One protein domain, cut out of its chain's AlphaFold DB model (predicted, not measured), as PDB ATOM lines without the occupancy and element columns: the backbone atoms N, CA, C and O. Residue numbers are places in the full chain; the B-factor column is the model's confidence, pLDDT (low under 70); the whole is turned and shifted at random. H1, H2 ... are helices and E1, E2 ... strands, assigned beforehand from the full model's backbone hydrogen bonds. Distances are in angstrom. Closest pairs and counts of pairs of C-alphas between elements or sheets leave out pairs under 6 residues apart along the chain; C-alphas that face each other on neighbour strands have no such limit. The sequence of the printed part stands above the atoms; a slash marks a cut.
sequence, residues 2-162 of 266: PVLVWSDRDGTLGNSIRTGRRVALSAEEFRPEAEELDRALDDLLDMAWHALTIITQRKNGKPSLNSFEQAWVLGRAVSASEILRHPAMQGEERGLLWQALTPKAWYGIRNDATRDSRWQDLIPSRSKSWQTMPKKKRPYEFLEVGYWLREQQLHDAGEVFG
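What this domain is: This is residues 2 to 162 of the 266 residues of an uncharacterized protein of Chloroflexi bacterium (UniProt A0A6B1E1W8). One long helix, H1, runs along the length of the domain, and a crossed cluster of shorter helices lies along one side of it: H2 and H4 pack on H1, and H5 crosses H2 and H3 farther out. The strand hairpin E1 E2 packs on H3 and the first residues of H1. The printed part has 161 residues, with two named strands and then six named helices in the order E1 E2 H1 H2 H3 H4 H5 H6, the two strands making an antiparallel sheet; the class is mostly helix, with helices holding 80 and strands 14 of the 94 residues in named elements, and the whole is compact, with a radius of gyration of the C-alphas of 15.8 A and spans of 52 by 34 by 29 A.

Where its parts are: E1, residues 3 to 9, begins at C-alpha (28.409, -42.814, 19.479); E2 is residues 12 to 18. H1, residues 31 to 57, measures 38.9 A. H2 is residues 67 to 80, 20.0 A; H3, 94 to 107, 20.6 A; H4, 117 to 122; H5, 139 to 149; H6, 154 to 161, ending at C-alpha (41.402, -41.992, 48.693).

How they stand to each other: In the hairpin E1 E2, N 5 and O 16 are 2.8 A apart. The closest C-alphas of E1 and H3, Val 5 and Ala 100, are 4.8 A apart; those of E1 and H1, Val 3 and Ala 34, 5.0 A. H1 touches H2 with residues 44 to 52 alone, closest C-alphas Ala 48 and Ala 77, 5.2 A, at a steep tilt of 52 degrees. H2 touches H5 at Gly 75 and Tyr 147, closest C-alphas, 3.5 A. Every O i to N i+4 pair is within hydrogen-bond range in H1, H2, H5 and H6, but 9 of 10 in H3 and 0 of 2 in H4, where 3 of 3 O i to N i+3 pairs are.

The domain as a whole: The farthest C-alphas, Ala 24 and Asn 60, are 55.3 A apart. The printed part has no cut. Links E2 to H1, H2 to H3 and H4 to H5 are long. Residues 22 to 25, 60 to 65 and 125 to 139 have pLDDT under 70.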
ATOM      1  N   PRO A   2      23.997 -41.300  18.387       80.69
ATOM      2  CA  PRO A   2      25.051 -42.160  17.898       80.69
ATOM      3  C   PRO A   2      26.430 -41.836  18.464       80.69
ATOM      4  O   PRO A   2      27.038 -40.826  18.141       80.69
ATOM      5  N   VAL A   3      26.973 -42.753  19.243       84.94
ATOM      6  CA  VAL A   3      28.409 -42.814  19.479       84.94
ATOM      7  C   VAL A   3      29.017 -43.878  18.574       84.94
ATOM      8  O   VAL A   3      28.421 -44.948  18.399       84.94
ATOM      9  N   LEU A   4      30.205 -43.614  18.028       89.56
ATOM     10  CA  LEU A   4      31.008 -44.667  17.416       89.56
ATOM     11  C   LEU A   4      31.633 -45.522  18.510       89.56
ATOM     12  O   LEU A   4      32.405 -45.060  19.348       89.56
ATOM     13  N   VAL A   5      31.284 -46.803  18.499       88.12
ATOM     14  CA  VAL A   5      31.906 -47.804  19.354       88.12
ATOM     15  C   VAL A   5      32.808 -48.660  18.494       88.12
ATOM     16  O   VAL A   5      32.338 -49.494  17.714       88.12
ATOM     17  N   TRP A   6      34.107 -48.448  18.666       89.94
ATOM     18  CA  TRP A   6      35.138 -49.237  18.018       89.94
ATOM     19  C   TRP A   6      35.219 -50.645  18.609       89.94
ATOM     20  O   TRP A   6      35.027 -50.872  19.808       89.94
ATOM     21  N   SER A   7      35.533 -51.606  17.753       87.06
ATOM     22  CA  SER A   7      35.813 -52.987  18.120       87.06
ATOM     23  C   SER A   7      36.942 -53.530  17.260       87.06
ATOM     24  O   SER A   7      36.976 -53.281  16.061       87.06
ATOM     25  N   ASP A   8      37.819 -54.316  17.867       82.19
ATOM     26  CA  ASP A   8      38.808 -55.122  17.158       82.19
ATOM     27  C   ASP A   8      38.385 -56.589  17.302       82.19
ATOM     28  O   ASP A   8      38.427 -57.142  18.408       82.19
ATOM     29  N   ARG A   9      37.876 -57.182  16.216       78.62
ATOM     30  CA  ARG A   9      37.511 -58.604  16.151       78.62
ATOM     31  C   ARG A   9      38.510 -59.299  15.242       78.62
ATOM     32  O   ARG A   9      38.579 -58.997  14.056       78.62
ATOM     33  N   ASP A  10      39.292 -60.206  15.819       75.56
ATOM     34  CA  ASP A  10      40.264 -61.032  15.096       75.56
ATOM     35  C   ASP A  10      41.285 -60.221  14.270       75.56
ATOM     36  O   ASP A  10      41.721 -60.644  13.203       75.56
ATOM     37  N   GLY A  11      41.669 -59.032  14.756       74.88
ATOM     38  CA  GLY A  11      42.601 -58.128  14.074       74.88
ATOM     39  C   GLY A  11      41.942 -57.219  13.036       74.88
ATOM     40  O   GLY A  11      42.609 -56.341  12.487       74.88
ATOM     41  N   THR A  12      40.642 -57.396  12.780       82.81
ATOM     42  CA  THR A  12      39.865 -56.533  11.892       82.81
ATOM     43  C   THR A  12      39.181 -55.447  12.705       82.81
ATOM     44  O   THR A  12      38.372 -55.702  13.604       82.81
ATOM     45  N   LEU A  13      39.519 -54.209  12.363       84.31
ATOM     46  CA  LEU A  13      38.987 -53.017  12.992       84.31
ATOM     47  C   LEU A  13      37.597 -52.722  12.425       84.31
ATOM     48  O   LEU A  13      37.425 -52.585  11.217       84.31
ATOM     49  N   GLY A  14      36.608 -52.626  13.302       86.88
ATOM     50  CA  GLY A  14      35.243 -52.261  12.949       86.88
ATOM     51  C   GLY A  14      34.700 -51.208  13.901       86.88
ATOM     52  O   GLY A  14      35.197 -51.037  15.016       86.88
ATOM     53  N   ASN A  15      33.647 -50.520  13.482       88.81
ATOM     54  CA  ASN A  15      32.873 -49.649  14.350       88.81
ATOM     55  C   ASN A  15      31.382 -49.939  14.200       88.81
ATOM     56  O   ASN A  15      30.923 -50.518  13.217       88.81
ATOM     57  N   SER A  16      30.634 -49.578  15.231       88.94
ATOM     58  CA  SER A  16      29.179 -49.627  15.224       88.94
ATOM     59  C   SER A  16      28.643 -48.366  15.868       88.94
ATOM     60  O   SER A  16      29.242 -47.844  16.811       88.94
ATOM     61  N   ILE A  17      27.509 -47.896  15.372       88.38
ATOM     62  CA  ILE A  17      26.838 -46.727  15.918       88.38
ATOM     63  C   ILE A  17      25.875 -47.174  17.020       88.38
ATOM     64  O   ILE A  17      25.042 -48.058  16.813       88.38
ATOM     65  N   ARG A  18      25.980 -46.571  18.210       85.88
ATOM     66  CA  ARG A  18      25.065 -46.824  19.335       85.88
ATOM     67  C   ARG A  18      24.331 -45.569  19.747       85.88
ATOM     68  O   ARG A  18      24.962 -44.553  19.975       85.88
ATOM     69  N   THR A  19      23.017 -45.656  19.919       82.94
ATOM     70  CA  THR A  19      22.169 -44.515  20.277       82.94
ATOM     71  C   THR A  19      21.086 -44.921  21.273       82.94
ATOM     72  O   THR A  19      20.503 -45.993  21.136       82.94
ATOM     73  N   GLY A  20      20.810 -44.074  22.273       75.94
ATOM     74  CA  GLY A  20      19.662 -44.231  23.175       75.94
ATOM     75  C   GLY A  20      18.357 -43.629  22.637       75.94
ATOM     76  O   GLY A  20      17.296 -43.828  23.227       75.94
ATOM     77  N   ARG A  21      18.411 -42.898  21.512       75.12
ATOM     78  CA  ARG A  21      17.242 -42.216  20.939       75.12
ATOM     79  C   ARG A  21      16.295 -43.245  20.321       75.12
ATOM     80  O   ARG A  21      16.693 -44.016  19.453       75.12
ATOM     81  N   ARG A  22      15.027 -43.221  20.737       65.56
ATOM     82  CA  ARG A  22      13.935 -43.970  20.097       65.56
ATOM     83  C   ARG A  22      13.369 -43.119  18.959       65.56
ATOM     84  O   ARG A  22      12.435 -42.358  19.180       65.56
ATOM     85  N   VAL A  23      13.967 -43.188  17.773       62.50
ATOM     86  CA  VAL A  23      13.520 -42.423  16.591       62.50
ATOM     87  C   VAL A  23      13.424 -43.329  15.369       62.50
ATOM     88  O   VAL A  23      14.017 -44.402  15.353       62.50
ATOM     89  N   ALA A  24      12.681 -42.878  14.354       61.12
ATOM     90  CA  ALA A  24      12.475 -43.578  13.083       61.12
ATOM     91  C   ALA A  24      13.729 -43.658  12.185       61.12
ATOM     92  O   ALA A  24      13.701 -44.365  11.183       61.12
ATOM     93  N   LEU A  25      14.804 -42.940  12.533       61.50
ATOM     94  CA  LEU A  25      16.072 -42.942  11.801       61.50
ATOM     95  C   LEU A  25      16.900 -44.194  12.122       61.50
ATOM     96  O   LEU A  25      16.982 -44.639  13.270       61.50
ATOM     97  N   SER A  26      17.548 -44.731  11.097       74.50
ATOM     98  CA  SER A  26      18.522 -45.815  11.171       74.50
ATOM     99  C   SER A  26      19.829 -45.369  11.836       74.50
ATOM    100  O   SER A  26      20.162 -44.186  11.909       74.50
ATOM    101  N   ALA A  27      20.616 -46.335  12.314       75.50
ATOM    102  CA  ALA A  27      21.916 -46.061  12.922       75.50
ATOM    103  C   ALA A  27      22.907 -45.382  11.954       75.50
ATOM    104  O   ALA A  27      23.774 -44.650  12.410       75.50
ATOM    105  N   GLU A  28      22.775 -45.586  10.642       83.00
ATOM    106  CA  GLU A  28      23.677 -45.021   9.629       83.00
ATOM    107  C   GLU A  28      23.371 -43.559   9.294       83.00
ATOM    108  O   GLU A  28      24.287 -42.778   9.056       83.00
ATOM    109  N   GLU A  29      22.105 -43.144   9.360       84.25
ATOM    110  CA  GLU A  29      21.716 -41.732   9.170       84.25
ATOM    111  C   GLU A  29      22.326 -40.808  10.231       84.25
ATOM    112  O   GLU A  29      22.474 -39.605  10.050       84.25
ATOM    113  N   PHE A  30      22.736 -41.409  11.334       84.12
ATOM    114  CA  PHE A  30      23.374 -40.795  12.474       84.12
ATOM    115  C   PHE A  30      24.917 -40.781  12.389       84.12
ATOM    116  O   PHE A  30      25.586 -40.247  13.277       84.12
ATOM    117  N   ARG A  31      25.505 -41.369  11.339       89.00
ATOM    118  CA  ARG A  31      26.959 -41.495  11.180       89.00
ATOM    119  C   ARG A  31      27.712 -40.162  11.218       89.00
ATOM    120  O   ARG A  31      28.693 -40.125  11.951       89.00
ATOM    121  N   PRO A  32      27.282 -39.074  10.548       90.62
ATOM    122  CA  PRO A  32      28.039 -37.819  10.563       90.62
ATOM    123  C   PRO A  32      28.205 -37.220  11.969       90.62
ATOM    124  O   PRO A  32      29.294 -36.780  12.330       90.62
ATOM    125  N   GLU A  33      27.149 -37.265  12.794       89.19
ATOM    126  CA  GLU A  33      27.197 -36.816  14.199       89.19
ATOM    127  C   GLU A  33      28.164 -37.679  15.030       89.19
ATOM    128  O   GLU A  33      28.905 -37.167  15.870       89.19
ATOM    129  N   ALA A  34      28.168 -38.992  14.780       90.00
ATOM    130  CA  ALA A  34      29.075 -39.943  15.420       90.00
ATOM    131  C   ALA A  34      30.538 -39.700  14.993       90.00
ATOM    132  O   ALA A  34      31.432 -39.722  15.835       90.00
ATOM    133  N   GLU A  35      30.727 -39.425  13.697       93.06
ATOM    134  CA  GLU A  35      31.889 -38.873  12.979       93.06
ATOM    135  C   GLU A  35      32.578 -37.738  13.743       93.06
ATOM    136  O   GLU A  35      33.774 -37.720  14.044       93.06
ATOM    137  N   GLU A  36      31.771 -36.726  14.030       93.94
ATOM    138  CA  GLU A  36      32.189 -35.503  14.695       93.94
ATOM    139  C   GLU A  36      32.506 -35.720  16.172       93.94
ATOM    140  O   GLU A  36      33.558 -35.288  16.644       93.94
ATOM    141  N   LEU A  37      31.646 -36.449  16.887       93.50
ATOM    142  CA  LEU A  37      31.902 -36.761  18.285       93.50
ATOM    143  C   LEU A  37      33.181 -37.588  18.441       93.50
ATOM    144  O   LEU A  37      33.967 -37.316  19.342       93.50
ATOM    145  N   ASP A  38      33.413 -38.576  17.574       95.12
ATOM    146  CA  ASP A  38      34.610 -39.417  17.615       95.12
ATOM    147  C   ASP A  38      35.897 -38.607  17.404       95.12
ATOM    148  O   ASP A  38      36.872 -38.838  18.116       95.12
ATOM    149  N   ARG A  39      35.871 -37.586  16.533       95.44
ATOM    150  CA  ARG A  39      36.957 -36.593  16.421       95.44
ATOM    151  C   ARG A  39      37.168 -35.821  17.720       95.44
ATOM    152  O   ARG A  39      38.293 -35.714  18.187       95.44
ATOM    153  N   ALA A  40      36.099 -35.350  18.356       95.94
ATOM    154  CA  ALA A  40      36.214 -34.663  19.644       95.94
ATOM    155  C   ALA A  40      36.750 -35.580  20.767       95.94
ATOM    156  O   ALA A  40      37.367 -35.105  21.726       95.94
ATOM    157  N   LEU A  41      36.542 -36.901  20.668       95.75
ATOM    158  CA  LEU A  41      37.154 -37.867  21.583       95.75
ATOM    159  C   LEU A  41      38.667 -38.018  21.360       95.75
ATOM    160  O   LEU A  41      39.361 -38.310  22.335       95.75
ATOM    161  N   ASP A  42      39.183 -37.805  20.144       96.69
ATOM    162  CA  ASP A  42      40.632 -37.781  19.889       96.69
ATOM    163  C   ASP A  42      41.294 -36.659  20.694       96.69
ATOM    164  O   ASP A  42      42.214 -36.911  21.477       96.69
ATOM    165  N   ASP A  43      40.755 -35.443  20.577       96.62
ATOM    166  CA  ASP A  43      41.251 -34.269  21.300       96.62
ATOM    167  C   ASP A  43      41.206 -34.489  22.818       96.62
ATOM    168  O   ASP A  43      42.137 -34.142  23.552       96.62
ATOM    169  N   LEU A  44      40.132 -35.115  23.313       96.50
ATOM    170  CA  LEU A  44      39.984 -35.465  24.724       96.50
ATOM    171  C   LEU A  44      41.085 -36.413  25.200       96.50
ATOM    172  O   LEU A  44      41.677 -36.188  26.261       96.50
ATOM    173  N   LEU A  45      41.361 -37.473  24.442       95.94
ATOM    174  CA  LEU A  45      42.384 -38.451  24.798       95.94
ATOM    175  C   LEU A  45      43.793 -37.851  24.720       95.94
ATOM    176  O   LEU A  45      44.621 -38.144  25.586       95.94
ATOM    177  N   ASP A  46      44.045 -36.949  23.774       96.31
ATOM    178  CA  ASP A  46      45.303 -36.204  23.694       96.31
ATOM    179  C   ASP A  46      45.495 -35.248  24.877       96.31
ATOM    180  O   ASP A  46      46.579 -35.205  25.467       96.31
ATOM    181  N   MET A  47      44.438 -34.551  25.305       96.00
ATOM    182  CA  MET A  47      44.460 -33.743  26.530       96.00
ATOM    183  C   MET A  47      44.755 -34.592  27.772       96.00
ATOM    184  O   MET A  47      45.588 -34.211  28.602       96.00
ATOM    185  N   ALA A  48      44.103 -35.751  27.905       94.94
ATOM    186  CA  ALA A  48      44.332 -36.665  29.022       94.94
ATOM    187  C   ALA A  48      45.778 -37.192  29.028       94.94
ATOM    188  O   ALA A  48      46.434 -37.193  30.072       94.94
ATOM    189  N   TRP A  49      46.294 -37.582  27.859       93.69
ATOM    190  CA  TRP A  49      47.670 -38.047  27.684       93.69
ATOM    191  C   TRP A  49      48.704 -36.970  28.021       93.69
ATOM    192  O   TRP A  49      49.682 -37.230  28.731       93.69
ATOM    193  N   HIS A  50      48.477 -35.737  27.568       94.00
ATOM    194  CA  HIS A  50      49.342 -34.609  27.885       94.00
ATOM    195  C   HIS A  50      49.391 -34.344  29.399       94.00
ATOM    196  O   HIS A  50      50.476 -34.249  29.979       94.00
ATOM    197  N   ALA A  51      48.231 -34.313  30.066       92.12
ATOM    198  CA  ALA A  51      48.155 -34.137  31.516       92.12
ATOM    199  C   ALA A  51      48.885 -35.259  32.276       92.12
ATOM    200  O   ALA A  51      49.617 -34.994  33.235       92.12
ATOM    201  N   LEU A  52      48.739 -36.506  31.821       89.69
ATOM    202  CA  LEU A  52      49.429 -37.659  32.397       89.69
ATOM    203  C   LEU A  52      50.951 -37.563  32.239       89.69
ATOM    204  O   LEU A  52      51.700 -37.878  33.169       89.69
ATOM    205  N   THR A  53      51.414 -37.079  31.086       88.94
ATOM    206  CA  THR A  53      52.840 -36.886  30.790       88.94
ATOM    207  C   THR A  53      53.455 -35.854  31.734       88.94
ATOM    208  O   THR A  53      54.507 -36.115  32.319       88.94
ATOM    209  N   ILE A  54      52.769 -34.731  31.977       89.12
ATOM    210  CA  ILE A  54      53.215 -33.700  32.931       89.12
ATOM    211  C   ILE A  54      53.351 -34.280  34.346       89.12
ATOM    212  O   ILE A  54      54.351 -34.037  35.025       89.12
ATOM    213  N   ILE A  55      52.365 -35.061  34.802       87.62
ATOM    214  CA  ILE A  55      52.409 -35.709  36.125       87.62
ATOM    215  C   ILE A  55      53.598 -36.671  36.215       87.62
ATOM    216  O   ILE A  55      54.325 -36.672  37.209       87.62
ATOM    217  N   THR A  56      53.827 -37.460  35.167       81.88
ATOM    218  CA  THR A  56      54.907 -38.454  35.114       81.88
ATOM    219  C   THR A  56      56.288 -37.798  35.116       81.88
ATOM    220  O   THR A  56      57.181 -38.233  35.846       81.88
ATOM    221  N   GLN A  57      56.468 -36.710  34.361       83.12
ATOM    222  CA  GLN A  57      57.728 -35.960  34.312       83.12
ATOM    223  C   GLN A  57      58.112 -35.397  35.686       83.12
ATOM    224  O   GLN A  57      59.270 -35.494  36.087       83.12
ATOM    225  N   ARG A  58      57.135 -34.907  36.463       79.88
ATOM    226  CA  ARG A  58      57.357 -34.422  37.840       79.88
ATOM    227  C   ARG A  58      57.845 -35.509  38.807       79.88
ATOM    228  O   ARG A  58      58.369 -35.181  39.866       79.88
ATOM    229  N   LYS A  59      57.699 -36.794  38.464       75.75
ATOM    230  CA  LYS A  59      58.124 -37.944  39.283       75.75
ATOM    231  C   LYS A  59      59.496 -38.513  38.895       75.75
ATOM    232  O   LYS A  59      59.785 -39.667  39.221       75.75
ATOM    233  N   ASN A  60      60.336 -37.743  38.197       67.69
ATOM    234  CA  ASN A  60      61.651 -38.180  37.701       67.69
ATOM    235  C   ASN A  60      61.580 -39.473  36.863       67.69
ATOM    236  O   ASN A  60      62.437 -40.345  36.981       67.69
ATOM    237  N   GLY A  61      60.526 -39.639  36.057       56.16
ATOM    238  CA  GLY A  61      60.407 -40.764  35.122       56.16
ATOM    239  C   GLY A  61      60.131 -42.132  35.758       56.16
ATOM    240  O   GLY A  61      60.264 -43.147  35.076       56.16
ATOM    241  N   LYS A  62      59.737 -42.205  37.042       52.97
ATOM    242  CA  LYS A  62      59.323 -43.488  37.640       52.97
ATOM    243  C   LYS A  62      58.047 -44.005  36.944       52.97
ATOM    244  O   LYS A  62      57.047 -43.288  36.956       52.97
ATOM    245  N   PRO A  63      58.032 -45.229  36.374       44.56
ATOM    246  CA  PRO A  63      57.106 -45.565  35.285       44.56
ATOM    247  C   PRO A  63      55.758 -46.127  35.743       44.56
ATOM    248  O   PRO A  63      54.888 -46.385  34.917       44.56
ATOM    249  N   SER A  64      55.565 -46.385  37.039       55.56
ATOM    250  CA  SER A  64      54.323 -47.005  37.498       55.56
ATOM    251  C   SER A  64      53.241 -45.943  37.680       55.56
ATOM    252  O   SER A  64      52.997 -45.464  38.791       55.56
ATOM    253  N   LEU A  65      52.607 -45.578  36.568       67.19
ATOM    254  CA  LEU A  65      51.313 -44.913  36.565       67.19
ATOM    255  C   LEU A  65      50.363 -45.726  37.441       67.19
ATOM    256  O   LEU A  65      50.119 -46.907  37.178       67.19
ATOM    257  N   ASN A  66      49.866 -45.122  38.518       81.38
ATOM    258  CA  ASN A  66      48.821 -45.772  39.289       81.38
ATOM    259  C   ASN A  66      47.470 -45.502  38.608       81.38
ATOM    260  O   ASN A  66      47.254 -44.476  37.960       81.38
ATOM    261  N   SER A  67      46.537 -46.437  38.763       86.50
ATOM    262  CA  SER A  67      45.202 -46.321  38.173       86.50
ATOM    263  C   SER A  67      44.427 -45.100  38.676       86.50
ATOM    264  O   SER A  67      43.500 -44.643  38.017       86.50
ATOM    265  N   PHE A  68      44.799 -44.545  39.830       88.69
ATOM    266  CA  PHE A  68      44.159 -43.362  40.391       88.69
ATOM    267  C   PHE A  68      44.455 -42.103  39.566       88.69
ATOM    268  O   PHE A  68      43.539 -41.361  39.218       88.69
ATOM    269  N   GLU A  69      45.716 -41.890  39.199       91.25
ATOM    270  CA  GLU A  69      46.141 -40.758  38.372       91.25
ATOM    271  C   GLU A  69      45.551 -40.839  36.971       91.25
ATOM    272  O   GLU A  69      45.018 -39.844  36.485       91.25
ATOM    273  N   GLN A  70      45.560 -42.033  36.372       90.62
ATOM    274  CA  GLN A  70      44.898 -42.313  35.095       90.62
ATOM    275  C   GLN A  70      43.410 -41.922  35.129       90.62
ATOM    276  O   GLN A  70      42.929 -41.229  34.232       90.62
ATOM    277  N   ALA A  71      42.684 -42.300  36.189       91.12
ATOM    278  CA  ALA A  71      41.274 -41.942  36.344       91.12
ATOM    279  C   ALA A  71      41.098 -40.422  36.416       91.12
ATOM    280  O   ALA A  71      40.246 -39.848  35.738       91.12
ATOM    281  N   TRP A  72      41.920 -39.763  37.235       94.00
ATOM    282  CA  TRP A  72      41.811 -38.331  37.469       94.00
ATOM    283  C   TRP A  72      42.101 -37.515  36.203       94.00
ATOM    284  O   TRP A  72      41.331 -36.607  35.890       94.00
ATOM    285  N   VAL A  73      43.150 -37.846  35.435       94.06
ATOM    286  CA  VAL A  73      43.472 -37.114  34.191       94.06
ATOM    287  C   VAL A  73      42.383 -37.269  33.136       94.06
ATOM    288  O   VAL A  73      42.026 -36.283  32.496       94.06
ATOM    289  N   LEU A  74      41.796 -38.462  33.006       93.12
ATOM    290  CA  LEU A  74      40.667 -38.695  32.106       93.12
ATOM    291  C   LEU A  74      39.452 -37.874  32.535       93.12
ATOM    292  O   LEU A  74      38.851 -37.182  31.719       93.12
ATOM    293  N   GLY A  75      39.126 -37.872  33.828       94.38
ATOM    294  CA  GLY A  75      38.040 -37.053  34.358       94.38
ATOM    295  C   GLY A  75      38.236 -35.557  34.141       94.38
ATOM    296  O   GLY A  75      37.289 -34.842  33.803       94.38
ATOM    297  N   ARG A  76      39.471 -35.076  34.305       95.19
ATOM    298  CA  ARG A  76      39.837 -33.685  34.028       95.19
ATOM    299  C   ARG A  76      39.733 -33.349  32.552       95.19
ATOM    300  O   ARG A  76      39.175 -32.303  32.251       95.19
ATOM    301  N   ALA A  77      40.198 -34.218  31.659       95.88
ATOM    302  CA  ALA A  77      40.067 -34.016  30.219       95.88
ATOM    303  C   ALA A  77      38.594 -33.977  29.790       95.88
ATOM    304  O   ALA A  77      38.190 -33.074  29.066       95.88
ATOM    305  N   VAL A  78      37.748 -34.864  30.322       94.31
ATOM    306  CA  VAL A  78      36.296 -34.810  30.075       94.31
ATOM    307  C   VAL A  78      35.691 -33.494  30.567       94.31
ATOM    308  O   VAL A  78      34.842 -32.924  29.897       94.31
ATOM    309  N   SER A  79      36.115 -32.998  31.732       92.94
ATOM    310  CA  SER A  79      35.607 -31.730  32.267       92.94
ATOM    311  C   SER A  79      36.143 -30.489  31.548       92.94
ATOM    312  O   SER A  79      35.476 -29.460  31.589       92.94
ATOM    313  N   ALA A  80      37.360 -30.551  31.007       93.81
ATOM    314  CA  ALA A  80      38.013 -29.445  30.311       93.81
ATOM    315  C   ALA A  80      37.645 -29.398  28.822       93.81
ATOM    316  O   ALA A  80      37.711 -28.339  28.209       93.81
ATOM    317  N   SER A  81      37.258 -30.539  28.253       92.81
ATOM    318  CA  SER A  81      36.675 -30.617  26.919       92.81
ATOM    319  C   SER A  81      35.224 -30.144  26.927       92.81
ATOM    320  O   SER A  81      34.499 -30.273  27.913       92.81
ATOM    321  N   GLU A  82      34.757 -29.689  25.770       89.31
ATOM    322  CA  GLU A  82      33.340 -29.410  25.533       89.31
ATOM    323  C   GLU A  82      32.550 -30.690  25.194       89.31
ATOM    324  O   GLU A  82      31.405 -30.616  24.752       89.31
ATOM    325  N   ILE A  83      33.112 -31.886  25.435       92.38
ATOM    326  CA  ILE A  83      32.518 -33.161  25.002       92.38
ATOM    327  C   ILE A  83      31.121 -33.378  25.588       92.38
ATOM    328  O   ILE A  83      30.235 -33.870  24.905       92.38
ATOM    329  N   LEU A  84      30.895 -32.963  26.840       90.62
ATOM    330  CA  LEU A  84      29.597 -33.094  27.510       90.62
ATOM    331  C   LEU A  84      28.560 -32.077  27.013       90.62
ATOM    332  O   LEU A  84      27.371 -32.275  27.251       90.62
ATOM    333  N   ARG A  85      29.003 -30.999  26.356       90.12
ATOM    334  CA  ARG A  85      28.148 -29.991  25.712       90.12
ATOM    335  C   ARG A  85      28.037 -30.187  24.203       90.12
ATOM    336  O   ARG A  85      27.260 -29.475  23.571       90.12
ATOM    337  N   HIS A  86      28.781 -31.141  23.642       91.06
ATOM    338  CA  HIS A  86      28.734 -31.475  22.228       91.06
ATOM    339  C   HIS A  86      27.270 -31.679  21.803       91.06
ATOM    340  O   HIS A  86      26.540 -32.358  22.532       91.06
ATOM    341  N   PRO A  87      26.815 -31.134  20.658       87.44
ATOM    342  CA  PRO A  87      25.419 -31.247  20.216       87.44
ATOM    343  C   PRO A  87      24.906 -32.684  20.236       87.44
ATOM    344  O   PRO A  87      23.777 -32.964  20.638       87.44
ATOM    345  N   ALA A  88      25.793 -33.616  19.902       85.06
ATOM    346  CA  ALA A  88      25.507 -35.032  19.953       85.06
ATOM    347  C   ALA A  88      25.108 -35.491  21.391       85.06
ATOM    348  O   ALA A  88      24.130 -36.208  21.576       85.06
ATOM    349  N   MET A  89      25.747 -35.011  22.462       86.12
ATOM    350  CA  MET A  89      25.419 -35.418  23.843       86.12
ATOM    351  C   MET A  89      24.057 -34.916  24.360       86.12
ATOM    352  O   MET A  89      23.624 -35.334  25.437       86.12
ATOM    353  N   GLN A  90      23.352 -34.049  23.625       84.75
ATOM    354  CA  GLN A  90      22.044 -33.544  24.041       84.75
ATOM    355  C   GLN A  90      20.994 -34.666  24.089       84.75
ATOM    356  O   GLN A  90      20.757 -35.370  23.102       84.75
ATOM    357  N   GLY A  91      20.349 -34.809  25.252       77.19
ATOM    358  CA  GLY A  91      19.306 -35.810  25.496       77.19
ATOM    359  C   GLY A  91      19.819 -37.227  25.772       77.19
ATOM    360  O   GLY A  91      19.006 -38.143  25.863       77.19
ATOM    361  N   GLU A  92      21.133 -37.424  25.924       82.62
ATOM    362  CA  GLU A  92      21.721 -38.744  26.165       82.62
ATOM    363  C   GLU A  92      22.158 -39.022  27.594       82.62
ATOM    364  O   GLU A  92      22.570 -38.145  28.353       82.62
ATOM    365  N   GLU A  93      22.211 -40.316  27.904       83.06
ATOM    366  CA  GLU A  93      22.919 -40.813  29.069       83.06
ATOM    367  C   GLU A  93      24.439 -40.741  28.865       83.06
ATOM    368  O   GLU A  93      24.992 -41.243  27.882       83.06
ATOM    369  N   ARG A  94      25.148 -40.218  29.872       85.44
ATOM    370  CA  ARG A  94      26.623 -40.188  29.904       85.44
ATOM    371  C   ARG A  94      27.253 -41.575  29.747       85.44
ATOM    372  O   ARG A  94      28.368 -41.680  29.252       85.44
ATOM    373  N   GLY A  95      26.525 -42.635  30.105       83.44
ATOM    374  CA  GLY A  95      26.949 -44.022  29.917       83.44
ATOM    375  C   GLY A  95      27.381 -44.351  28.483       83.44
ATOM    376  O   GLY A  95      28.285 -45.164  28.296       83.44
ATOM    377  N   LEU A  96      26.785 -43.706  27.471       84.44
ATOM    378  CA  LEU A  96      27.163 -43.897  26.066       84.44
ATOM    379  C   LEU A  96      28.528 -43.284  25.736       84.44
ATOM    380  O   LEU A  96      29.320 -43.922  25.045       84.44
ATOM    381  N   LEU A  97      28.850 -42.113  26.296       89.69
ATOM    382  CA  LEU A  97      30.173 -41.499  26.152       89.69
ATOM    383  C   LEU A  97      31.265 -42.449  26.656       89.69
ATOM    384  O   LEU A  97      32.260 -42.683  25.974       89.69
ATOM    385  N   TRP A  98      31.058 -43.063  27.821       88.81
ATOM    386  CA  TRP A  98      32.025 -43.999  28.399       88.81
ATOM    387  C   TRP A  98      32.170 -45.278  27.577       88.81
ATOM    388  O   TRP A  98      33.270 -45.828  27.491       88.81
ATOM    389  N   GLN A  99      31.083 -45.741  26.954       85.56
ATOM    390  CA  GLN A  99      31.099 -46.876  26.030       85.56
ATOM    391  C   GLN A  99      31.842 -46.583  24.726       85.56
ATOM    392  O   GLN A  99      32.342 -47.530  24.127       85.56
ATOM    393  N   ALA A 100      31.922 -45.322  24.299       89.75
ATOM    394  CA  ALA A 100      32.694 -44.903  23.131       89.75
ATOM    395  C   ALA A 100      34.171 -44.697  23.488       89.75
ATOM    396  O   ALA A 100      35.066 -45.295  22.892       89.75
ATOM    397  N   LEU A 101      34.413 -43.923  24.550       91.31
ATOM    398  CA  LEU A 101      35.746 -43.534  24.997       91.31
ATOM    399  C   LEU A 101      36.583 -44.738  25.451       91.31
ATOM    400  O   LEU A 101      37.770 -44.805  25.150       91.31
ATOM    401  N   THR A 102      35.965 -45.709  26.135       88.12
ATOM    402  CA  THR A 102      36.656 -46.914  26.626       88.12
ATOM    403  C   THR A 102      37.339 -47.698  25.496       88.12
ATOM    404  O   THR A 102      38.559 -47.826  25.543       88.12
ATOM    405  N   PRO A 103      36.621 -48.246  24.492       86.62
ATOM    406  CA  PRO A 103      37.249 -48.977  23.397       86.62
ATOM    407  C   PRO A 103      38.194 -48.103  22.577       86.62
ATOM    408  O   PRO A 103      39.239 -48.591  22.162       86.62
ATOM    409  N   LYS A 104      37.877 -46.820  22.383       91.38
ATOM    410  CA  LYS A 104      38.746 -45.902  21.642       91.38
ATOM    411  C   LYS A 104      40.117 -45.743  22.305       91.38
ATOM    412  O   LYS A 104      41.134 -45.966  21.653       91.38
ATOM    413  N   ALA A 105      40.148 -45.486  23.614       90.62
ATOM    414  CA  ALA A 105      41.380 -45.443  24.404       90.62
ATOM    415  C   ALA A 105      42.073 -46.811  24.471       90.62
ATOM    416  O   ALA A 105      43.288 -46.913  24.339       90.62
ATOM    417  N   TRP A 106      41.288 -47.877  24.636       86.88
ATOM    418  CA  TRP A 106      41.778 -49.248  24.760       86.88
ATOM    419  C   TRP A 106      42.514 -49.743  23.518       86.88
ATOM    420  O   TRP A 106      43.578 -50.350  23.614       86.88
ATOM    421  N   TYR A 107      41.910 -49.557  22.347       87.31
ATOM    422  CA  TYR A 107      42.503 -49.967  21.082       87.31
ATOM    423  C   TYR A 107      43.484 -48.912  20.558       87.31
ATOM    424  O   TYR A 107      44.343 -49.238  19.739       87.31
ATOM    425  N   GLY A 108      43.389 -47.678  21.063       90.12
ATOM    426  CA  GLY A 108      44.163 -46.541  20.594       90.12
ATOM    427  C   GLY A 108      43.727 -46.113  19.199       90.12
ATOM    428  O   GLY A 108      44.579 -45.940  18.348       90.12
ATOM    429  N   ILE A 109      42.427 -46.054  18.908       91.81
ATOM    430  CA  ILE A 109      41.938 -45.833  17.537       91.81
ATOM    431  C   ILE A 109      41.567 -44.371  17.326       91.81
ATOM    432  O   ILE A 109      40.631 -43.868  17.950       91.81
ATOM    433  N   ARG A 110      42.270 -43.723  16.404       93.88
ATOM    434  CA  ARG A 110      41.981 -42.372  15.916       93.88
ATOM    435  C   ARG A 110      40.743 -42.359  15.028       93.88
ATOM    436  O   ARG A 110      40.325 -43.396  14.511       93.88
ATOM    437  N   ASN A 111      40.164 -41.184  14.832       92.75
ATOM    438  CA  ASN A 111      38.978 -41.034  13.987       92.75
ATOM    439  C   ASN A 111      39.207 -41.448  12.519       92.75
ATOM    440  O   ASN A 111      38.266 -41.824  11.828       92.75
ATOM    441  N   ASP A 112      40.454 -41.402  12.049       91.69
ATOM    442  CA  ASP A 112      40.885 -41.841  10.716       91.69
ATOM    443  C   ASP A 112      41.208 -43.348  10.639       91.69
ATOM    444  O   ASP A 112      41.785 -43.819   9.659       91.69
ATOM    445  N   ALA A 113      40.839 -44.109  11.676       88.38
ATOM    446  CA  ALA A 113      41.116 -45.532  11.851       88.38
ATOM    447  C   ALA A 113      42.608 -45.904  11.997       88.38
ATOM    448  O   ALA A 113      42.945 -47.094  12.006       88.38
ATOM    449  N   THR A 114      43.507 -44.930  12.178       91.38
ATOM    450  CA  THR A 114      44.900 -45.203  12.556       91.38
ATOM    451  C   THR A 114      45.018 -45.580  14.036       91.38
ATOM    452  O   THR A 114      44.112 -45.346  14.843       91.38
ATOM    453  N   ARG A 115      46.137 -46.223  14.406       90.38
ATOM    454  CA  ARG A 115      46.410 -46.647  15.787       90.38
ATOM    455  C   ARG A 115      47.440 -45.744  16.467       90.38
ATOM    456  O   ARG A 115      48.535 -45.557  15.950       90.38
ATOM    457  N   ASP A 116      47.127 -45.302  17.676       90.44
ATOM    458  CA  ASP A 116      47.992 -44.604  18.621       90.44
ATOM    459  C   ASP A 116      48.019 -45.357  19.959       90.44
ATOM    460  O   ASP A 116      47.094 -45.292  20.774       90.44
ATOM    461  N   SER A 117      49.102 -46.092  20.201       88.38
ATOM    462  CA  SER A 117      49.251 -46.917  21.401       88.38
ATOM    463  C   SER A 117      49.366 -46.108  22.695       88.38
ATOM    464  O   SER A 117      49.150 -46.676  23.766       88.38
ATOM    465  N   ARG A 118      49.650 -44.798  22.632       90.06
ATOM    466  CA  ARG A 118      49.820 -43.947  23.823       90.06
ATOM    467  C   ARG A 118      48.547 -43.874  24.658       90.06
ATOM    468  O   ARG A 118      48.601 -43.857  25.883       90.06
ATOM    469  N   TRP A 119      47.382 -43.889  24.016       90.44
ATOM    470  CA  TRP A 119      46.105 -43.838  24.728       90.44
ATOM    471  C   TRP A 119      45.801 -45.101  25.534       90.44
ATOM    472  O   TRP A 119      45.026 -45.043  26.489       90.44
ATOM    473  N   GLN A 120      46.443 -46.227  25.217       86.44
ATOM    474  CA  GLN A 120      46.256 -47.472  25.962       86.44
ATOM    475  C   GLN A 120      46.775 -47.350  27.400       86.44
ATOM    476  O   GLN A 120      46.263 -48.009  28.304       86.44
ATOM    477  N   ASP A 121      47.739 -46.458  27.633       85.50
ATOM    478  CA  ASP A 121      48.280 -46.154  28.957       85.50
ATOM    479  C   ASP A 121      47.357 -45.254  29.799       85.50
ATOM    480  O   ASP A 121      47.633 -45.020  30.977       85.50
ATOM    481  N   LEU A 122      46.239 -44.775  29.240       87.25
ATOM    482  CA  LEU A 122      45.198 -44.058  29.987       87.25
ATOM    483  C   LEU A 122      44.234 -45.014  30.709       87.25
ATOM    484  O   LEU A 122      43.543 -44.591  31.634       87.25
ATOM    485  N   ILE A 123      44.178 -46.294  30.322       83.50
ATOM    486  CA  ILE A 123      43.246 -47.277  30.889       83.50
ATOM    487  C   ILE A 123      44.012 -48.301  31.749       83.50
ATOM    488  O   ILE A 123      45.001 -48.881  31.304       83.50
ATOM    489  N   PRO A 124      43.554 -48.601  32.978       70.69
ATOM    490  CA  PRO A 124      44.300 -49.424  33.937       70.69
ATOM    491  C   PRO A 124      44.350 -50.929  33.623       70.69
ATOM    492  O   PRO A 124      45.012 -51.675  34.342       70.69
ATOM    493  N   SER A 125      43.640 -51.421  32.602       68.44
ATOM    494  CA  SER A 125      43.657 -52.838  32.219       68.44
ATOM    495  C   SER A 125      44.131 -52.998  30.779       68.44
ATOM    496  O   SER A 125      43.793 -52.188  29.932       68.44
ATOM    497  N   ARG A 126      44.894 -54.066  30.514       60.22
ATOM    498  CA  ARG A 126      45.331 -54.496  29.170       60.22
ATOM    499  C   ARG A 126      44.760 -55.871  28.772       60.22
ATOM    500  O   ARG A 126      45.179 -56.470  27.787       60.22
ATOM    501  N   SER A 127      43.827 -56.423  29.558       57.44
ATOM    502  CA  SER A 127      43.210 -57.735  29.294       57.44
ATOM    503  C   SER A 127      42.266 -57.707  28.086       57.44
ATOM    504  O   SER A 127      41.285 -56.973  28.090       57.44
ATOM    505  N   LYS A 128      42.531 -58.560  27.085       54.91
ATOM    506  CA  LYS A 128      41.904 -58.595  25.746       54.91
ATOM    507  C   LYS A 128      40.360 -58.626  25.686       54.91
ATOM    508  O   LYS A 128      39.817 -58.499  24.596       54.91
ATOM    509  N   SER A 129      39.634 -58.775  26.796       56.44
ATOM    510  CA  SER A 129      38.171 -58.925  26.804       56.44
ATOM    511  C   SER A 129      37.462 -58.117  27.897       56.44
ATOM    512  O   SER A 129      36.638 -58.633  28.646       56.44
ATOM    513  N   TRP A 130      37.691 -56.803  27.977       62.94
ATOM    514  CA  TRP A 130      36.967 -55.940  28.931       62.94
ATOM    515  C   TRP A 130      35.425 -56.052  28.836       62.94
ATOM    516  O   TRP A 130      34.722 -55.836  29.824       62.94
ATOM    517  N   GLN A 131      34.887 -56.450  27.677       61.28
ATOM    518  CA  GLN A 131      33.455 -56.701  27.460       61.28
ATOM    519  C   GLN A 131      32.911 -57.893  28.267       61.28
ATOM    520  O   GLN A 131      31.731 -57.901  28.620       61.28
ATOM    521  N   THR A 132      33.756 -58.874  28.601       61.06
ATOM    522  CA  THR A 132      33.387 -60.033  29.431       61.06
ATOM    523  C   THR A 132      33.655 -59.796  30.917       61.06
ATOM    524  O   THR A 132      33.317 -60.640  31.749       61.06
ATOM    525  N   MET A 133      34.215 -58.639  31.291       62.41
ATOM    526  CA  MET A 133      34.426 -58.311  32.696       62.41
ATOM    527  C   MET A 133      33.087 -58.115  33.430       62.41
ATOM    528  O   MET A 133      32.139 -57.530  32.877       62.41
ATOM    529  N   PRO A 134      33.005 -58.546  34.707       60.50
ATOM    530  CA  PRO A 134      31.881 -58.211  35.576       60.50
ATOM    531  C   PRO A 134      31.618 -56.702  35.552       60.50
ATOM    532  O   PRO A 134      32.577 -55.935  35.515       60.50
ATOM    533  N   LYS A 135      30.346 -56.272  35.627       59.66
ATOM    534  CA  LYS A 135      29.949 -54.842  35.611       59.66
ATOM    535  C   LYS A 135      30.852 -53.966  36.502       59.66
ATOM    536  O   LYS A 135      31.488 -53.054  35.995       59.66
ATOM    537  N   LYS A 136      31.072 -54.406  37.751       55.72
ATOM    538  CA  LYS A 136      31.944 -53.768  38.765       55.72
ATOM    539  C   LYS A 136      33.419 -53.563  38.371       55.72
ATOM    540  O   LYS A 136      34.159 -52.926  39.108       55.72
ATOM    541  N   LYS A 137      33.889 -54.204  37.299       57.47
ATOM    542  CA  LYS A 137      35.279 -54.154  36.815       57.47
ATOM    543  C   LYS A 137      35.387 -53.536  35.424       57.47
ATOM    544  O   LYS A 137      36.474 -53.536  34.852       57.47
ATOM    545  N   ARG A 138      34.281 -53.072  34.836       67.56
ATOM    546  CA  ARG A 138      34.327 -52.547  33.476       67.56
ATOM    547  C   ARG A 138      34.958 -51.152  33.462       67.56
ATOM    548  O   ARG A 138      34.685 -50.360  34.364       67.56
ATOM    549  N   PRO A 139      35.729 -50.805  32.420       65.19
ATOM    550  CA  PRO A 139      36.398 -49.508  32.353       65.19
ATOM    551  C   PRO A 139      35.439 -48.308  32.251       65.19
ATOM    552  O   PRO A 139      35.848 -47.187  32.527       65.19
ATOM    553  N   TYR A 140      34.156 -48.516  31.922       70.19
ATOM    554  CA  TYR A 140      33.177 -47.425  31.946       70.19
ATOM    555  C   TYR A 140      32.972 -46.871  33.368       70.19
ATOM    556  O   TYR A 140      32.916 -45.658  33.536       70.19
ATOM    557  N   GLU A 141      32.942 -47.730  34.400       76.06
ATOM    558  CA  GLU A 141      32.828 -47.279  35.798       76.06
ATOM    559  C   GLU A 141      34.089 -46.518  36.220       76.06
ATOM    560  O   GLU A 141      34.015 -45.545  36.962       76.06
ATOM    561  N   PHE A 142      35.245 -46.913  35.683       81.56
ATOM    562  CA  PHE A 142      36.504 -46.216  35.909       81.56
ATOM    563  C   PHE A 142      36.489 -44.787  35.344       81.56
ATOM    564  O   PHE A 142      36.937 -43.867  36.024       81.56
ATOM    565  N   LEU A 143      35.944 -44.584  34.139       87.38
ATOM    566  CA  LEU A 143      35.780 -43.251  33.548       87.38
ATOM    567  C   LEU A 143      34.771 -42.400  34.324       87.38
ATOM    568  O   LEU A 143      35.021 -41.220  34.555       87.38
ATOM    569  N   GLU A 144      33.668 -42.997  34.778       89.00
ATOM    570  CA  GLU A 144      32.694 -42.325  35.646       89.00
ATOM    571  C   GLU A 144      33.311 -41.879  36.969       89.00
ATOM    572  O   GLU A 144      33.107 -40.740  37.390       89.00
ATOM    573  N   VAL A 145      34.096 -42.753  37.605       90.50
ATOM    574  CA  VAL A 145      34.847 -42.430  38.821       90.50
ATOM    575  C   VAL A 145      35.888 -41.361  38.542       90.50
ATOM    576  O   VAL A 145      36.004 -40.429  39.329       90.50
ATOM    577  N   GLY A 146      36.610 -41.450  37.427       92.75
ATOM    578  CA  GLY A 146      37.570 -40.440  37.002       92.75
ATOM    579  C   GLY A 146      36.919 -39.072  36.856       92.75
ATOM    580  O   GLY A 146      37.354 -38.101  37.481       92.75
ATOM    581  N   TYR A 147      35.812 -39.007  36.109       93.56
ATOM    582  CA  TYR A 147      34.998 -37.804  36.020       93.56
ATOM    583  C   TYR A 147      34.540 -37.375  37.408       93.56
ATOM    584  O   TYR A 147      34.753 -36.235  37.752       93.56
ATOM    585  N   TRP A 148      34.037 -38.240  38.285       94.62
ATOM    586  CA  TRP A 148      33.683 -37.827  39.647       94.62
ATOM    587  C   TRP A 148      34.870 -37.274  40.474       94.62
ATOM    588  O   TRP A 148      34.731 -36.266  41.175       94.62
ATOM    589  N   LEU A 149      36.063 -37.859  40.352       95.00
ATOM    590  CA  LEU A 149      37.285 -37.439  41.045       95.00
ATOM    591  C   LEU A 149      37.750 -36.031  40.651       95.00
ATOM    592  O   LEU A 149      38.343 -35.343  41.481       95.00
ATOM    593  N   ARG A 150      37.424 -35.561  39.439       94.31
ATOM    594  CA  ARG A 150      37.828 -34.239  38.913       94.31
ATOM    595  C   ARG A 150      37.358 -33.030  39.739       94.31
ATOM    596  O   ARG A 150      37.792 -31.913  39.484       94.31
ATOM    597  N   GLU A 151      36.419 -33.250  40.666       95.06
ATOM    598  CA  GLU A 151      35.811 -32.237  41.543       95.06
ATOM    599  C   GLU A 151      36.806 -31.777  42.618       95.06
ATOM    600  O   GLU A 151      36.609 -30.732  43.234       95.06
ATOM    601  N   GLN A 152      37.881 -32.543  42.830       94.69
ATOM    602  CA  GLN A 152      38.985 -32.221  43.723       94.69
ATOM    603  C   GLN A 152      40.297 -32.129  42.945       94.69
ATOM    604  O   GLN A 152      40.486 -32.782  41.911       94.69
ATOM    605  N   GLN A 153      41.231 -31.332  43.466       95.62
ATOM    606  CA  GLN A 153      42.605 -31.321  42.972       95.62
ATOM    607  C   GLN A 153      43.240 -32.703  43.159       95.62
ATOM    608  O   GLN A 153      42.898 -33.420  44.098       95.62
ATOM    609  N   LEU A 154      44.164 -33.083  42.268       93.88
ATOM    610  CA  LEU A 154      44.746 -34.431  42.251       93.88
ATOM    611  C   LEU A 154      45.339 -34.832  43.605       93.88
ATOM    612  O   LEU A 154      45.103 -35.946  44.061       93.88
ATOM    613  N   HIS A 155      46.094 -33.929  44.235       93.31
ATOM    614  CA  HIS A 155      46.745 -34.190  45.517       93.31
ATOM    615  C   HIS A 155      45.717 -34.445  46.623       93.31
ATOM    616  O   HIS A 155      45.755 -35.490  47.262       93.31
ATOM    617  N   ASP A 156      44.745 -33.544  46.766       95.94
ATOM    618  CA  ASP A 156      43.657 -33.646  47.739       95.94
ATOM    619  C   ASP A 156      42.831 -34.924  47.546       95.94
ATOM    620  O   ASP A 156      42.539 -35.641  48.499       95.94
ATOM    621  N   ALA A 157      42.482 -35.248  46.298       94.75
ATOM    622  CA  ALA A 157      41.794 -36.494  45.978       94.75
ATOM    623  C   ALA A 157      42.672 -37.708  46.331       94.75
ATOM    624  O   ALA A 157      42.191 -38.691  46.896       94.75
ATOM    625  N   GLY A 158      43.964 -37.642  46.008       92.25
ATOM    626  CA  GLY A 158      44.946 -38.669  46.333       92.25
ATOM    627  C   GLY A 158      45.036 -38.927  47.833       92.25
ATOM    628  O   GLY A 158      45.019 -40.084  48.245       92.25
ATOM    629  N   GLU A 159      45.041 -37.877  48.652       92.25
ATOM    630  CA  GLU A 159      44.980 -37.981  50.112       92.25
ATOM    631  C   GLU A 159      43.671 -38.624  50.585       92.25
ATOM    632  O   GLU A 159      43.715 -39.623  51.301       92.25
ATOM    633  N   VAL A 160      42.516 -38.128  50.123       93.19
ATOM    634  CA  VAL A 160      41.178 -38.613  50.528       93.19
ATOM    635  C   VAL A 160      40.933 -40.077  50.175       93.19
ATOM    636  O   VAL A 160      40.144 -40.736  50.849       93.19
ATOM    637  N   PHE A 161      41.585 -40.606  49.140       91.12
ATOM    638  CA  PHE A 161      41.402 -41.992  48.693       91.12
ATOM    639  C   PHE A 161      42.647 -42.869  48.857       91.12
ATOM    640  O   PHE A 161      42.646 -44.026  48.418       91.12
ATOM    641  N   GLY A 162      43.713 -42.353  49.470       89.06
ATOM    642  CA  GLY A 162      44.977 -43.067  49.648       89.06
ATOM    643  C   GLY A 162      45.609 -43.504  48.323       89.06
ATOM    644  O   GLY A 162      46.167 -44.600  48.248       89.06
TER     645      GLY A 162